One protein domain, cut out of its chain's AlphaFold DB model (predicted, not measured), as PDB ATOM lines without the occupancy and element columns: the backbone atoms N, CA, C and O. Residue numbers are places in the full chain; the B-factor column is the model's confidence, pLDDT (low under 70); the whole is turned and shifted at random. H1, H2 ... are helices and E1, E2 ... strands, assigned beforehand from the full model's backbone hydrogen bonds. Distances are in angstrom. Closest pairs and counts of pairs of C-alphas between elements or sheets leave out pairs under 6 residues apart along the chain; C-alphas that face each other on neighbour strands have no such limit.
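This is residues 147 to 250 of the 360 residues of an uncharacterized protein of Jiangella anatolica (UniProt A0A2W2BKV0). One twisted sheet of seven strands curves partly round two helices, H1 and H2, which cover one of its faces; the other face has no named helix. H1 packs at the E3 end of the sheet and H2 at the E1 and E7 end, and the two form a helical hairpin, making two layers, helices on one face of a sheet. The 104 printed residues hold E1 E2 E3 E4 E5 E6 H1 H2 E7 in chain order, and the antiparallel sheet runs E3, E4, E5, E6, E2, E1, E7. The class is mixed, helices and strands, and the whole is compact and rounded, with a radius of gyration of the C-alphas of 13.2 A and spans of 38 by 35 by 24 A.

E3, residues 178 to 182, E4, 185 to 192, E5, 195 to 202, and E6, 205 to 211, form a meander, each strand the antiparallel neighbour of the one before. N 180 and O 187 are 2.8 A apart across E3 and E4, N 190 and O 197 2.8 A across E4 and E5, and N 198 and O 209 2.9 A across E5 and E6. E2, residues 157 to 167, is the antiparallel neighbour of E6, with N 165 and O 208 at 2.9 A. E1, residues 147 to 154, forms a hairpin with E2, with N 150 and O 162 at 2.8 A. The edge strand E7, residues 246 to 249, is antiparallel to E1 at 170 degrees, with N 149 and O 248 at 2.9 A. These N and O pairs are within hydrogen-bond range. From edge to edge the strands' lines turn by 95 degrees and the way across turns by 61 degrees; E3 and E7 are apart. H1, residues 216 to 225, is on the sheet; its closest C-alphas to E3 are those of Ala 220 and Val 182, 5.6 A apart. H1 and E4 are near each other, with 9 pairs of C-alphas within 10 A. H2, residues 236 to 241, is on the same face, at a height over the sheet of 9.9 A. It lies only just over E1 and E7, with 3 C-alphas on each, and runs along the strands, at 25 degrees to E1 on the local plane. H1 and H2 touch at a steep tilt of 38 degrees, opposite ways; their closest C-alphas, of Leu 222 and Trp 238, are 5.6 A apart. In H1 and H2 every O i to N i+4 pair is within hydrogen-bond range.

E1 begins at C-alpha 147, (23.069, 28.798, 29.098), and spans 23.3 A. E2 spans 29.0 A, E4 22.7 A, E5 22.8 A, E6 20.0 A and H1 14.3 A. E7 ends at C-alpha 249, (22.531, 23.229, 27.398).

The C-alphas of Gly 155 and Glu 170 are the two farthest apart, at 40.0 A. The printed part has no cut and no long link. Confidence is under 70 at residues 173 to 176, 229 to 232, 240 to 242 and 250.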
ATOM      1  N   SER A 147      23.679  28.333  30.322       83.44
ATOM      2  CA  SER A 147      23.069  28.798  29.098       83.44
ATOM      3  C   SER A 147      22.200  27.685  28.533       83.44
ATOM      4  O   SER A 147      22.556  26.502  28.548       83.44
ATOM      5  N   ILE A 148      21.016  28.068  28.077       86.44
ATOM      6  CA  ILE A 148      20.091  27.205  27.370       86.44
ATOM      7  C   ILE A 148      19.622  27.917  26.122       86.44
ATOM      8  O   ILE A 148      18.994  28.970  26.191       86.44
ATOM      9  N   LEU A 149      19.848  27.281  24.984       87.38
ATOM     10  CA  LEU A 149      19.235  27.670  23.733       87.38
ATOM     11  C   LEU A 149      18.063  26.739  23.423       87.38
ATOM     12  O   LEU A 149      18.203  25.517  23.346       87.38
ATOM     13  N   VAL A 150      16.900  27.343  23.217       88.69
ATOM     14  CA  VAL A 150      15.687  26.678  22.755       88.69
ATOM     15  C   VAL A 150      15.484  27.023  21.290       88.69
ATOM     16  O   VAL A 150      15.354  28.197  20.942       88.69
ATOM     17  N   VAL A 151      15.432  26.006  20.430       87.38
ATOM     18  CA  VAL A 151      15.201  26.180  18.992       87.38
ATOM     19  C   VAL A 151      13.919  25.473  18.593       87.38
ATOM     20  O   VAL A 151      13.733  24.280  18.844       87.38
ATOM     21  N   GLN A 152      13.036  26.214  17.939       88.38
ATOM     22  CA  GLN A 152      11.846  25.687  17.295       88.38
ATOM     23  C   GLN A 152      12.072  25.672  15.788       88.38
ATOM     24  O   GLN A 152      12.484  26.681  15.206       88.38
ATOM     25  N   ALA A 153      11.767  24.546  15.156       85.50
ATOM     26  CA  ALA A 153      11.792  24.423  13.713       85.50
ATOM     27  C   ALA A 153      10.535  23.711  13.195       85.50
ATOM     28  O   ALA A 153       9.907  22.896  13.871       85.50
ATOM     29  N   GLU A 154      10.135  24.073  11.979       85.56
ATOM     30  CA  GLU A 154       9.032  23.457  11.252       85.56
ATOM     31  C   GLU A 154       9.530  23.061   9.863       85.56
ATOM     32  O   GLU A 154      10.017  23.890   9.093       85.56
ATOM     33  N   GLY A 155       9.451  21.768   9.542       81.75
ATOM     34  CA  GLY A 155       9.929  21.258   8.254       81.75
ATOM     35  C   GLY A 155      11.421  21.520   8.002       81.75
ATOM     36  O   GLY A 155      11.800  21.746   6.856       81.75
ATOM     37  N   GLY A 156      12.247  21.522   9.056       83.19
ATOM     38  CA  GLY A 156      13.690  21.782   8.976       83.19
ATOM     39  C   GLY A 156      14.072  23.262   8.851       83.19
ATOM     40  O   GLY A 156      15.237  23.572   8.612       83.19
ATOM     41  N   VAL A 157      13.109  24.178   8.995       88.81
ATOM     42  CA  VAL A 157      13.350  25.625   9.020       88.81
ATOM     43  C   VAL A 157      13.125  26.139  10.433       88.81
ATOM     44  O   VAL A 157      12.039  25.966  10.979       88.81
ATOM     45  N   VAL A 158      14.127  26.798  11.010       90.50
ATOM     46  CA  VAL A 158      14.021  27.468  12.305       90.50
ATOM     47  C   VAL A 158      12.950  28.544  12.209       90.50
ATOM     48  O   VAL A 158      13.008  29.425  11.353       90.50
ATOM     49  N   THR A 159      11.955  28.477  13.080       89.81
ATOM     50  CA  THR A 159      10.900  29.487  13.201       89.81
ATOM     51  C   THR A 159      11.147  30.404  14.390       89.81
ATOM     52  O   THR A 159      10.666  31.536  14.392       89.81
ATOM     53  N   ARG A 160      11.920  29.939  15.379       88.50
ATOM     54  CA  ARG A 160      12.243  30.675  16.600       88.50
ATOM     55  C   ARG A 160      13.511  30.132  17.254       88.50
ATOM     56  O   ARG A 160      13.718  28.921  17.295       88.50
ATOM     57  N   SER A 161      14.299  31.030  17.830       91.00
ATOM     58  CA  SER A 161      15.400  30.726  18.740       91.00
ATOM     59  C   SER A 161      15.299  31.629  19.970       91.00
ATOM     60  O   SER A 161      14.987  32.817  19.858       91.00
ATOM     61  N   VAL A 162      15.493  31.049  21.152       92.25
ATOM     62  CA  VAL A 162      15.491  31.767  22.433       92.25
ATOM     63  C   VAL A 162      16.671  31.282  23.258       92.25
ATOM     64  O   VAL A 162      16.713  30.119  23.655       92.25
ATOM     65  N   LEU A 163      17.629  32.170  23.495       91.00
ATOM     66  CA  LEU A 163      18.767  31.939  24.373       91.00
ATOM     67  C   LEU A 163      18.440  32.501  25.751       91.00
ATOM     68  O   LEU A 163      18.077  33.666  25.870       91.00
ATOM     69  N   ILE A 164      18.588  31.675  26.776       90.44
ATOM     70  CA  ILE A 164      18.447  32.037  28.181       90.44
ATOM     71  C   ILE A 164      19.789  31.760  28.828       90.44
ATOM     72  O   ILE A 164      20.312  30.659  28.679       90.44
ATOM     73  N   LEU A 165      20.355  32.728  29.531       88.50
ATOM     74  CA  LEU A 165      21.639  32.546  30.191       88.50
ATOM     75  C   LEU A 165      21.696  33.271  31.526       88.50
ATOM     76  O   LEU A 165      20.990  34.255  31.748       88.50
ATOM     77  N   ARG A 166      22.531  32.762  32.426       86.38
ATOM     78  CA  ARG A 166      22.899  33.480  33.638       86.38
ATOM     79  C   ARG A 166      23.818  34.632  33.250       86.38
ATOM     80  O   ARG A 166      24.819  34.411  32.577       86.38
ATOM     81  N   ALA A 167      23.482  35.838  33.679       83.50
ATOM     82  CA  ALA A 167      24.268  37.030  33.401       83.50
ATOM     83  C   ALA A 167      24.904  37.586  34.675       83.50
ATOM     84  O   ALA A 167      24.440  37.338  35.792       83.50
ATOM     85  N   ASP A 168      25.965  38.364  34.487       79.31
ATOM     86  CA  ASP A 168      26.465  39.255  35.525       79.31
ATOM     87  C   ASP A 168      25.469  40.418  35.698       79.31
ATOM     88  O   ASP A 168      25.145  41.071  34.696       79.31
ATOM     89  N   PRO A 169      24.975  40.707  36.919       76.25
ATOM     90  CA  PRO A 169      24.146  41.880  37.184       76.25
ATOM     91  C   PRO A 169      24.717  43.195  36.632       76.25
ATOM     92  O   PRO A 169      23.951  44.067  36.230       76.25
ATOM     93  N   GLU A 170      26.046  43.350  36.586       75.38
ATOM     94  CA  GLU A 170      26.687  44.567  36.068       75.38
ATOM     95  C   GLU A 170      26.746  44.603  34.530       75.38
ATOM     96  O   GLU A 170      26.885  45.674  33.936       75.38
ATOM     97  N   SER A 171      26.586  43.448  33.874       70.50
ATOM     98  CA  SER A 171      26.595  43.315  32.411       70.50
ATOM     99  C   SER A 171      25.234  43.586  31.755       70.50
ATOM    100  O   SER A 171      25.171  43.842  30.551       70.50
ATOM    101  N   VAL A 172      24.142  43.562  32.530       75.69
ATOM    102  CA  VAL A 172      22.789  43.832  32.025       75.69
ATOM    103  C   VAL A 172      22.457  45.327  32.153       75.69
ATOM    104  O   VAL A 172      22.407  45.898  33.239       75.69
ATOM    105  N   GLY A 173      22.269  46.003  31.016       64.88
ATOM    106  CA  GLY A 173      22.131  47.464  30.957       64.88
ATOM    107  C   GLY A 173      20.688  47.967  31.040       64.88
ATOM    108  O   GLY A 173      19.813  47.464  30.347       64.88
ATOM    109  N   ALA A 174      20.454  49.021  31.830       55.00
ATOM    110  CA  ALA A 174      19.131  49.595  32.113       55.00
ATOM    111  C   ALA A 174      18.602  50.608  31.077       55.00
ATOM    112  O   ALA A 174      17.449  51.045  31.183       55.00
ATOM    113  N   ASP A 175      19.416  51.001  30.098       58.81
ATOM    114  CA  ASP A 175      19.089  52.134  29.236       58.81
ATOM    115  C   ASP A 175      17.904  51.806  28.306       58.81
ATOM    116  O   ASP A 175      17.896  50.810  27.588       58.81
ATOM    117  N   GLU A 176      16.857  52.635  28.378       69.94
ATOM    118  CA  GLU A 176      15.627  52.556  27.568       69.94
ATOM    119  C   GLU A 176      14.858  51.218  27.623       69.94
ATOM    120  O   GLU A 176      14.250  50.792  26.640       69.94
ATOM    121  N   SER A 177      14.815  50.567  28.791       83.12
ATOM    122  CA  SER A 177      13.946  49.401  29.003       83.12
ATOM    123  C   SER A 177      12.513  49.767  29.401       83.12
ATOM    124  O   SER A 177      12.254  50.751  30.099       83.12
ATOM    125  N   SER A 178      11.555  48.954  28.957       90.56
ATOM    126  CA  SER A 178      10.230  48.867  29.568       90.56
ATOM    127  C   SER A 178      10.223  47.785  30.649       90.56
ATOM    128  O   SER A 178      11.129  46.959  30.717       90.56
ATOM    129  N   THR A 179       9.196  47.776  31.497       92.88
ATOM    130  CA  THR A 179       9.076  46.802  32.587       92.88
ATOM    131  C   THR A 179       7.806  45.973  32.422       92.88
ATOM    132  O   THR A 179       6.729  46.524  32.177       92.88
ATOM    133  N   LEU A 180       7.922  44.657  32.597       93.25
ATOM    134  CA  LEU A 180       6.823  43.703  32.724       93.25
ATOM    135  C   LEU A 180       6.881  43.086  34.122       93.25
ATOM    136  O   LEU A 180       7.919  42.589  34.545       93.25
ATOM    137  N   THR A 181       5.761  43.085  34.838       93.94
ATOM    138  CA  THR A 181       5.654  42.362  36.110       93.94
ATOM    139  C   THR A 181       5.047  40.990  35.856       93.94
ATOM    140  O   THR A 181       3.915  40.889  35.376       93.94
ATOM    141  N   VAL A 182       5.791  39.938  36.192       90.69
ATOM    142  CA  VAL A 182       5.341  38.547  36.111       90.69
ATOM    143  C   VAL A 182       5.243  38.007  37.528       90.69
ATOM    144  O   VAL A 182       6.242  37.668  38.152       90.69
ATOM    145  N   ASP A 183       4.016  37.949  38.037       90.00
ATOM    146  CA  ASP A 183       3.720  37.605  39.427       90.00
ATOM    147  C   ASP A 183       4.448  38.571  40.391       90.00
ATOM    148  O   ASP A 183       4.056  39.735  40.446       90.00
ATOM    149  N   ASP A 184       5.504  38.141  41.091       87.88
ATOM    150  CA  ASP A 184       6.325  38.993  41.977       87.88
ATOM    151  C   ASP A 184       7.722  39.317  41.395       87.88
ATOM    152  O   ASP A 184       8.573  39.870  42.089       87.88
ATOM    153  N   VAL A 185       7.974  38.969  40.127       90.88
ATOM    154  CA  VAL A 185       9.250  39.206  39.431       90.88
ATOM    155  C   VAL A 185       9.130  40.430  38.529       90.88
ATOM    156  O   VAL A 185       8.231  40.520  37.687       90.88
ATOM    157  N   GLU A 186      10.054  41.374  38.695       93.25
ATOM    158  CA  GLU A 186      10.224  42.501  37.782       93.25
ATOM    159  C   GLU A 186      11.137  42.093  36.621       93.25
ATOM    160  O   GLU A 186      12.256  41.627  36.826       93.25
ATOM    161  N   VAL A 187      10.631  42.243  35.398       93.81
ATOM    162  CA  VAL A 187      11.348  41.921  34.167       93.81
ATOM    163  C   VAL A 187      11.578  43.210  33.411       93.81
ATOM    164  O   VAL A 187      10.624  43.921  33.088       93.81
ATOM    165  N   HIS A 188      12.827  43.496  33.090       94.31
ATOM    166  CA  HIS A 188      13.187  44.602  32.222       94.31
ATOM    167  C   HIS A 188      13.282  44.096  30.786       94.31
ATOM    168  O   HIS A 188      13.828  43.022  30.539       94.31
ATOM    169  N   LEU A 189      12.725  44.849  29.839       93.06
ATOM    170  CA  LEU A 189      12.642  44.462  28.437       93.06
ATOM    171  C   LEU A 189      13.117  45.579  27.526       93.06
ATOM    172  O   LEU A 189      12.696  46.728  27.636       93.06
ATOM    173  N   GLN A 190      13.909  45.195  26.541       91.75
ATOM    174  CA  GLN A 190      14.253  46.004  25.388       91.75
ATOM    175  C   GLN A 190      13.767  45.288  24.132       91.75
ATOM    176  O   GLN A 190      13.911  44.073  23.970       91.75
ATOM    177  N   ARG A 191      13.157  46.056  23.232       89.62
ATOM    178  CA  ARG A 191      12.669  45.557  21.949       89.62
ATOM    179  C   ARG A 191      13.072  46.507  20.844       89.62
ATOM    180  O   ARG A 191      12.890  47.715  20.973       89.62
ATOM    181  N   GLY A 192      13.525  45.941  19.740       83.19
ATOM    182  CA  GLY A 192      13.698  46.666  18.492       83.19
ATOM    183  C   GLY A 192      13.266  45.819  17.310       83.19
ATOM    184  O   GLY A 192      12.569  44.814  17.463       83.19
ATOM    185  N   ASP A 193      13.644  46.256  16.115       81.25
ATOM    186  CA  ASP A 193      13.300  45.532  14.900       81.25
ATOM    187  C   ASP A 193      14.078  44.209  14.846       81.25
ATOM    188  O   ASP A 193      15.306  44.203  14.773       81.25
ATOM    189  N   GLY A 194      13.359  43.091  14.959       81.12
ATOM    190  CA  GLY A 194      13.942  41.749  14.937       81.12
ATOM    191  C   GLY A 194      14.757  41.358  16.172       81.12
ATOM    192  O   GLY A 194      15.565  40.439  16.067       81.12
ATOM    193  N   PHE A 195      14.581  42.019  17.325       88.00
ATOM    194  CA  PHE A 195      15.165  41.536  18.580       88.00
ATOM    195  C   PHE A 195      14.301  41.815  19.816       88.00
ATOM    196  O   PHE A 195      13.629  42.844  19.939       88.00
ATOM    197  N   VAL A 196      14.392  40.893  20.769       91.81
ATOM    198  CA  VAL A 196      13.889  40.974  22.135       91.81
ATOM    199  C   VAL A 196      15.032  40.610  23.070       91.81
ATOM    200  O   VAL A 196      15.629  39.538  22.960       91.81
ATOM    201  N   TYR A 197      15.308  41.516  23.996       92.94
ATOM    202  CA  TYR A 197      16.251  41.335  25.082       92.94
ATOM    203  C   TYR A 197      15.496  41.549  26.391       92.94
ATOM    204  O   TYR A 197      14.775  42.538  26.529       92.94
ATOM    205  N   ALA A 198      15.598  40.616  27.330       93.44
ATOM    206  CA  ALA A 198      14.948  40.741  28.628       93.44
ATOM    207  C   ALA A 198      15.850  40.224  29.739       93.44
ATOM    208  O   ALA A 198      16.618  39.293  29.526       93.44
ATOM    209  N   TRP A 199      15.736  40.802  30.928       93.81
ATOM    210  CA  TRP A 199      16.460  40.324  32.098       93.81
ATOM    211  C   TRP A 199      15.634  40.497  33.364       93.81
ATOM    212  O   TRP A 199      14.768  41.373  33.456       93.81
ATOM    213  N   TRP A 200      15.870  39.611  34.323       92.69
ATOM    214  CA  TRP A 200      15.172  39.585  35.601       92.69
ATOM    215  C   TRP A 200      16.037  38.923  36.667       92.69
ATOM    216  O   TRP A 200      16.943  38.141  36.373       92.69
ATOM    217  N   GLU A 201      15.732  39.214  37.923       89.31
ATOM    218  CA  GLU A 201      16.345  38.544  39.064       89.31
ATOM    219  C   GLU A 201      15.445  37.400  39.542       89.31
ATOM    220  O   GLU A 201      14.222  37.531  39.631       89.31
ATOM    221  N   SER A 202      16.043  36.249  39.842       85.19
ATOM    222  CA  SER A 202      15.335  35.114  40.433       85.19
ATOM    223  C   SER A 202      16.267  34.342  41.360       85.19
ATOM    224  O   SER A 202      17.271  33.779  40.921       85.19
ATOM    225  N   GLY A 203      15.933  34.317  42.654       81.50
ATOM    226  CA  GLY A 203      16.837  33.807  43.685       81.50
ATOM    227  C   GLY A 203      18.079  34.693  43.815       81.50
ATOM    228  O   GLY A 203      17.954  35.912  43.846       81.50
ATOM    229  N   ASP A 204      19.260  34.074  43.854       78.81
ATOM    230  CA  ASP A 204      20.560  34.758  43.952       78.81
ATOM    231  C   ASP A 204      21.239  34.928  42.570       78.81
ATOM    232  O   ASP A 204      22.469  34.930  42.457       78.81
ATOM    233  N   ALA A 205      20.454  34.985  41.488       83.94
ATOM    234  CA  ALA A 205      20.960  35.058  40.118       83.94
ATOM    235  C   ALA A 205      20.195  36.071  39.257       83.94
ATOM    236  O   ALA A 205      18.972  36.208  39.356       83.94
ATOM    237  N   THR A 206      20.937  36.710  38.354       87.69
ATOM    238  CA  THR A 206      20.399  37.497  37.246       87.69
ATOM    239  C   THR A 206      20.330  36.620  36.005       87.69
ATOM    240  O   THR A 206      21.298  35.950  35.639       87.69
ATOM    241  N   TRP A 207      19.165  36.619  35.370       89.81
ATOM    242  CA  TRP A 207      18.892  35.885  34.145       89.81
ATOM    243  C   TRP A 207      18.701  36.845  32.995       89.81
ATOM    244  O   TRP A 207      18.135  37.924  33.158       89.81
ATOM    245  N   GLU A 208      19.135  36.408  31.827       90.81
ATOM    246  CA  GLU A 208      19.047  37.149  30.588       90.81
ATOM    247  C   GLU A 208      18.408  36.274  29.508       90.81
ATOM    248  O   GLU A 208      18.630  35.063  29.453       90.81
ATOM    249  N   LEU A 209      17.607  36.892  28.646       92.69
ATOM    250  CA  LEU A 209      16.941  36.281  27.508       92.69
ATOM    251  C   LEU A 209      17.233  37.078  26.242       92.69
ATOM    252  O   LEU A 209      17.001  38.287  26.197       92.69
ATOM    253  N   ARG A 210      17.637  36.373  25.182       92.12
ATOM    254  CA  ARG A 210      17.787  36.897  23.818       92.12
ATOM    255  C   ARG A 210      16.925  36.097  22.849       92.12
ATOM    256  O   ARG A 210      17.016  34.871  22.804       92.12
ATOM    257  N   ALA A 211      16.128  36.781  22.040       91.88
ATOM    258  CA  ALA A 211      15.326  36.179  20.976       91.88
ATOM    259  C   ALA A 211      15.122  37.175  19.825       91.88
ATOM    260  O   ALA A 211      15.179  38.379  20.052       91.88
ATOM    261  N   ASP A 212      14.820  36.719  18.605       87.56
ATOM    262  CA  ASP A 212      14.427  37.649  17.528       87.56
ATOM    263  C   ASP A 212      12.990  38.174  17.743       87.56
ATOM    264  O   ASP A 212      12.692  39.346  17.515       87.56
ATOM    265  N   THR A 213      12.081  37.313  18.222       85.88
ATOM    266  CA  THR A 213      10.698  37.685  18.568       85.88
ATOM    267  C   THR A 213      10.199  36.886  19.768       85.88
ATOM    268  O   THR A 213      10.396  35.673  19.834       85.88
ATOM    269  N   LEU A 214       9.538  37.565  20.711       90.25
ATOM    270  CA  LEU A 214       8.874  36.942  21.857       90.25
ATOM    271  C   LEU A 214       7.842  37.902  22.469       90.25
ATOM    272  O   LEU A 214       8.146  39.071  22.747       90.25
ATOM    273  N   SER A 215       6.609  37.428  22.653       90.56
ATOM    274  CA  SER A 215       5.539  38.223  23.270       90.56
ATOM    275  C   SER A 215       5.685  38.314  24.794       90.56
ATOM    276  O   SER A 215       6.359  37.493  25.412       90.56
ATOM    277  N   ASP A 216       5.037  39.307  25.415       92.38
ATOM    278  CA  ASP A 216       5.016  39.444  26.883       92.38
ATOM    279  C   ASP A 216       4.415  38.206  27.565       92.38
ATOM    280  O   ASP A 216       4.927  37.763  28.590       92.38
ATOM    281  N   ASP A 217       3.371  37.613  26.977       91.12
ATOM    282  CA  ASP A 217       2.732  36.406  27.509       91.12
ATOM    283  C   ASP A 217       3.688  35.206  27.496       91.12
ATOM    284  O   ASP A 217       3.731  34.442  28.459       91.12
ATOM    285  N   GLU A 218       4.498  35.062  26.443       90.81
ATOM    286  CA  GLU A 218       5.483  33.980  26.328       90.81
ATOM    287  C   GLU A 218       6.659  34.156  27.290       90.81
ATOM    288  O   GLU A 218       7.122  33.173  27.866       90.81
ATOM    289  N   ILE A 219       7.115  35.396  27.499       91.75
ATOM    290  CA  ILE A 219       8.127  35.723  28.516       91.75
ATOM    291  C   ILE A 219       7.574  35.427  29.909       91.75
ATOM    292  O   ILE A 219       8.243  34.798  30.727       91.75
ATOM    293  N   ALA A 220       6.329  35.823  30.175       91.50
ATOM    294  CA  ALA A 220       5.672  35.544  31.442       91.50
ATOM    295  C   ALA A 220       5.486  34.038  31.678       91.50
ATOM    296  O   ALA A 220       5.669  33.559  32.795       91.50
ATOM    297  N   GLU A 221       5.125  33.272  30.648       88.62
ATOM    298  CA  GLU A 221       5.026  31.814  30.734       88.62
ATOM    299  C   GLU A 221       6.389  31.162  30.983       88.62
ATOM    300  O   GLU A 221       6.484  30.285  31.846       88.62
ATOM    301  N   LEU A 222       7.444  31.617  30.296       89.75
ATOM    302  CA  LEU A 222       8.810  31.155  30.532       89.75
ATOM    303  C   LEU A 222       9.201  31.355  31.992       89.75
ATOM    304  O   LEU A 222       9.576  30.395  32.652       89.75
ATOM    305  N   ILE A 223       9.059  32.570  32.520       88.94
ATOM    306  CA  ILE A 223       9.477  32.891  33.889       88.94
ATOM    307  C   ILE A 223       8.706  32.062  34.924       88.94
ATOM    308  O   ILE A 223       9.290  31.606  35.901       88.94
ATOM    309  N   ARG A 224       7.412  31.800  34.695       87.94
ATOM    310  CA  ARG A 224       6.589  30.971  35.598       87.94
ATOM    311  C   ARG A 224       6.949  29.490  35.594       87.94
ATOM    312  O   ARG A 224       6.654  28.790  36.561       87.94
ATOM    313  N   THR A 225       7.470  28.989  34.479       85.56
ATOM    314  CA  THR A 225       7.718  27.554  34.273       85.56
ATOM    315  C   THR A 225       9.193  27.191  34.364       85.56
ATOM    316  O   THR A 225       9.511  26.026  34.602       85.56
ATOM    317  N   MET A 226      10.081  28.177  34.227       86.38
ATOM    318  CA  MET A 226      11.506  28.035  34.458       86.38
ATOM    319  C   MET A 226      11.752  27.639  35.911       86.38
ATOM    320  O   MET A 226      11.245  28.260  36.846       86.38
ATOM    321  N   ARG A 227      12.559  26.599  36.098       81.88
ATOM    322  CA  ARG A 227      13.050  26.185  37.409       81.88
ATOM    323  C   ARG A 227      14.533  26.476  37.496       81.88
ATOM    324  O   ARG A 227      15.296  26.132  36.599       81.88
ATOM    325  N   THR A 228      14.921  27.087  38.602       73.25
ATOM    326  CA  THR A 228      16.312  27.407  38.943       73.25
ATOM    327  C   THR A 228      16.783  26.619  40.167       73.25
ATOM    328  O   THR A 228      17.864  26.869  40.694       73.25
ATOM    329  N   ASP A 229      15.979  25.653  40.628       62.78
ATOM    330  CA  ASP A 229      16.271  24.831  41.799       62.78
ATOM    331  C   ASP A 229      17.446  23.873  41.509       62.78
ATOM    332  O   ASP A 229      17.263  22.798  40.935       62.78
ATOM    333  N   GLY A 230      18.655  24.244  41.944       55.88
ATOM    334  CA  GLY A 230      19.865  23.417  41.871       55.88
ATOM    335  C   GLY A 230      21.035  24.098  41.154       55.88
ATOM    336  O   GLY A 230      21.112  25.317  41.075       55.88
ATOM    337  N   GLU A 231      21.967  23.296  40.634       56.25
ATOM    338  CA  GLU A 231      23.147  23.766  39.882       56.25
ATOM    339  C   GLU A 231      22.843  24.059  38.398       56.25
ATOM    340  O   GLU A 231      23.763  24.351  37.640       56.25
ATOM    341  N   ARG A 232      21.582  23.938  37.946       68.19
ATOM    342  CA  ARG A 232      21.191  24.075  36.532       68.19
ATOM    343  C   ARG A 232      19.804  24.690  36.358       68.19
ATOM    344  O   ARG A 232      18.868  24.315  37.058       68.19
ATOM    345  N   VAL A 233      19.673  25.551  35.355       75.31
ATOM    346  CA  VAL A 233      18.403  26.060  34.846       75.31
ATOM    347  C   VAL A 233      17.676  24.965  34.075       75.31
ATOM    348  O   VAL A 233      18.277  24.185  33.336       75.31
ATOM    349  N   ASP A 234      16.367  24.880  34.274       80.88
ATOM    350  CA  ASP A 234      15.487  23.952  33.578       80.88
ATOM    351  C   ASP A 234      14.300  24.713  32.987       80.88
ATOM    352  O   ASP A 234      13.476  25.289  33.695       80.88
ATOM    353  N   VAL A 235      14.218  24.686  31.658       82.06
ATOM    354  CA  VAL A 235      13.134  25.279  30.861       82.06
ATOM    355  C   VAL A 235      12.352  24.203  30.111       82.06
ATOM    356  O   VAL A 235      11.659  24.496  29.139       82.06
ATOM    357  N   SER A 236      12.458  22.937  30.526       76.19
ATOM    358  CA  SER A 236      11.842  21.805  29.828       76.19
ATOM    359  C   SER A 236      10.330  21.975  29.693       76.19
ATOM    360  O   SER A 236       9.793  21.755  28.608       76.19
ATOM    361  N   ASP A 237       9.655  22.421  30.755       74.69
ATOM    362  CA  ASP A 237       8.203  22.629  30.755       74.69
ATOM    363  C   ASP A 237       7.792  23.715  29.743       74.69
ATOM    364  O   ASP A 237       6.873  23.496  28.949       74.69
ATOM    365  N   TRP A 238       8.534  24.827  29.689       80.25
ATOM    366  CA  TRP A 238       8.326  25.887  28.699       80.25
ATOM    367  C   TRP A 238       8.640  25.427  27.275       80.25
ATOM    368  O   TRP A 238       7.833  25.612  26.371       80.25
ATOM    369  N   SER A 239       9.787  24.778  27.064       73.00
ATOM    370  CA  SER A 239      10.229  24.329  25.738       73.00
ATOM    371  C   SER A 239       9.224  23.364  25.101       73.00
ATOM    372  O   SER A 239       8.972  23.421  23.901       73.00
ATOM    373  N   VAL A 240       8.585  22.512  25.910       64.62
ATOM    374  CA  VAL A 240       7.523  21.612  25.455       64.62
ATOM    375  C   VAL A 240       6.266  22.389  25.074       64.62
ATOM    376  O   VAL A 240       5.657  22.064  24.056       64.62
ATOM    377  N   ALA A 241       5.873  23.388  25.870       55.34
ATOM    378  CA  ALA A 241       4.737  24.257  25.564       55.34
ATOM    379  C   ALA A 241       4.977  25.092  24.294       55.34
ATOM    380  O   ALA A 241       4.065  25.265  23.491       55.34
ATOM    381  N   ALA A 242       6.220  25.520  24.076       63.66
ATOM    382  CA  ALA A 242       6.672  26.248  22.897       63.66
ATOM    383  C   ALA A 242       6.932  25.348  21.669       63.66
ATOM    384  O   ALA A 242       7.406  25.840  20.647       63.66
ATOM    385  N   ASP A 243       6.647  24.041  21.754       72.69
ATOM    386  CA  ASP A 243       6.906  23.053  20.698       72.69
ATOM    387  C   ASP A 243       8.363  23.060  20.180       72.69
ATOM    388  O   ASP A 243       8.618  22.845  18.995       72.69
ATOM    389  N   ALA A 244       9.332  23.276  21.073       73.12
ATOM    390  CA  ALA A 244      10.749  23.278  20.731       73.12
ATOM    391  C   ALA A 244      11.205  21.928  20.155       73.12
ATOM    392  O   ALA A 244      10.859  20.855  20.663       73.12
ATOM    393  N   GLU A 245      12.023  21.996  19.107       75.44
ATOM    394  CA  GLU A 245      12.658  20.829  18.499       75.44
ATOM    395  C   GLU A 245      14.002  20.531  19.166       75.44
ATOM    396  O   GLU A 245      14.330  19.363  19.383       75.44
ATOM    397  N   GLN A 246      14.740  21.576  19.555       71.31
ATOM    398  CA  GLN A 246      16.017  21.441  20.246       71.31
ATOM    399  C   GLN A 246      16.067  22.217  21.556       71.31
ATOM    400  O   GLN A 246      15.523  23.315  21.687       71.31
ATOM    401  N   LEU A 247      16.769  21.612  22.510       79.19
ATOM    402  CA  LEU A 247      17.116  22.178  23.801       79.19
ATOM    403  C   LEU A 247      18.606  21.913  24.013       79.19
ATOM    404  O   LEU A 247      19.003  20.765  24.215       79.19
ATOM    405  N   ILE A 248      19.413  22.962  23.926       77.81
ATOM    406  CA  ILE A 248      20.872  22.880  23.969       77.81
ATOM    407  C   ILE A 248      21.319  23.529  25.270       77.81
ATOM    408  O   ILE A 248      21.037  24.703  25.490       77.81
ATOM    409  N   GLN A 249      21.966  22.753  26.135       74.31
ATOM    410  CA  GLN A 249      22.531  23.229  27.398       74.31
ATOM    411  C   GLN A 249      24.031  23.459  27.228       74.31
ATOM    412  O   GLN A 249      24.673  22.636  26.578       74.31
ATOM    413  N   GLY A 250      24.568  24.514  27.841       68.75
ATOM    414  CA  GLY A 250      25.996  24.836  27.767       68.75
ATOM    415  C   GLY A 250      26.384  25.231  26.349       68.75
ATOM    416  O   GLY A 250      26.975  24.453  25.605       68.75
TER     417      GLY A 250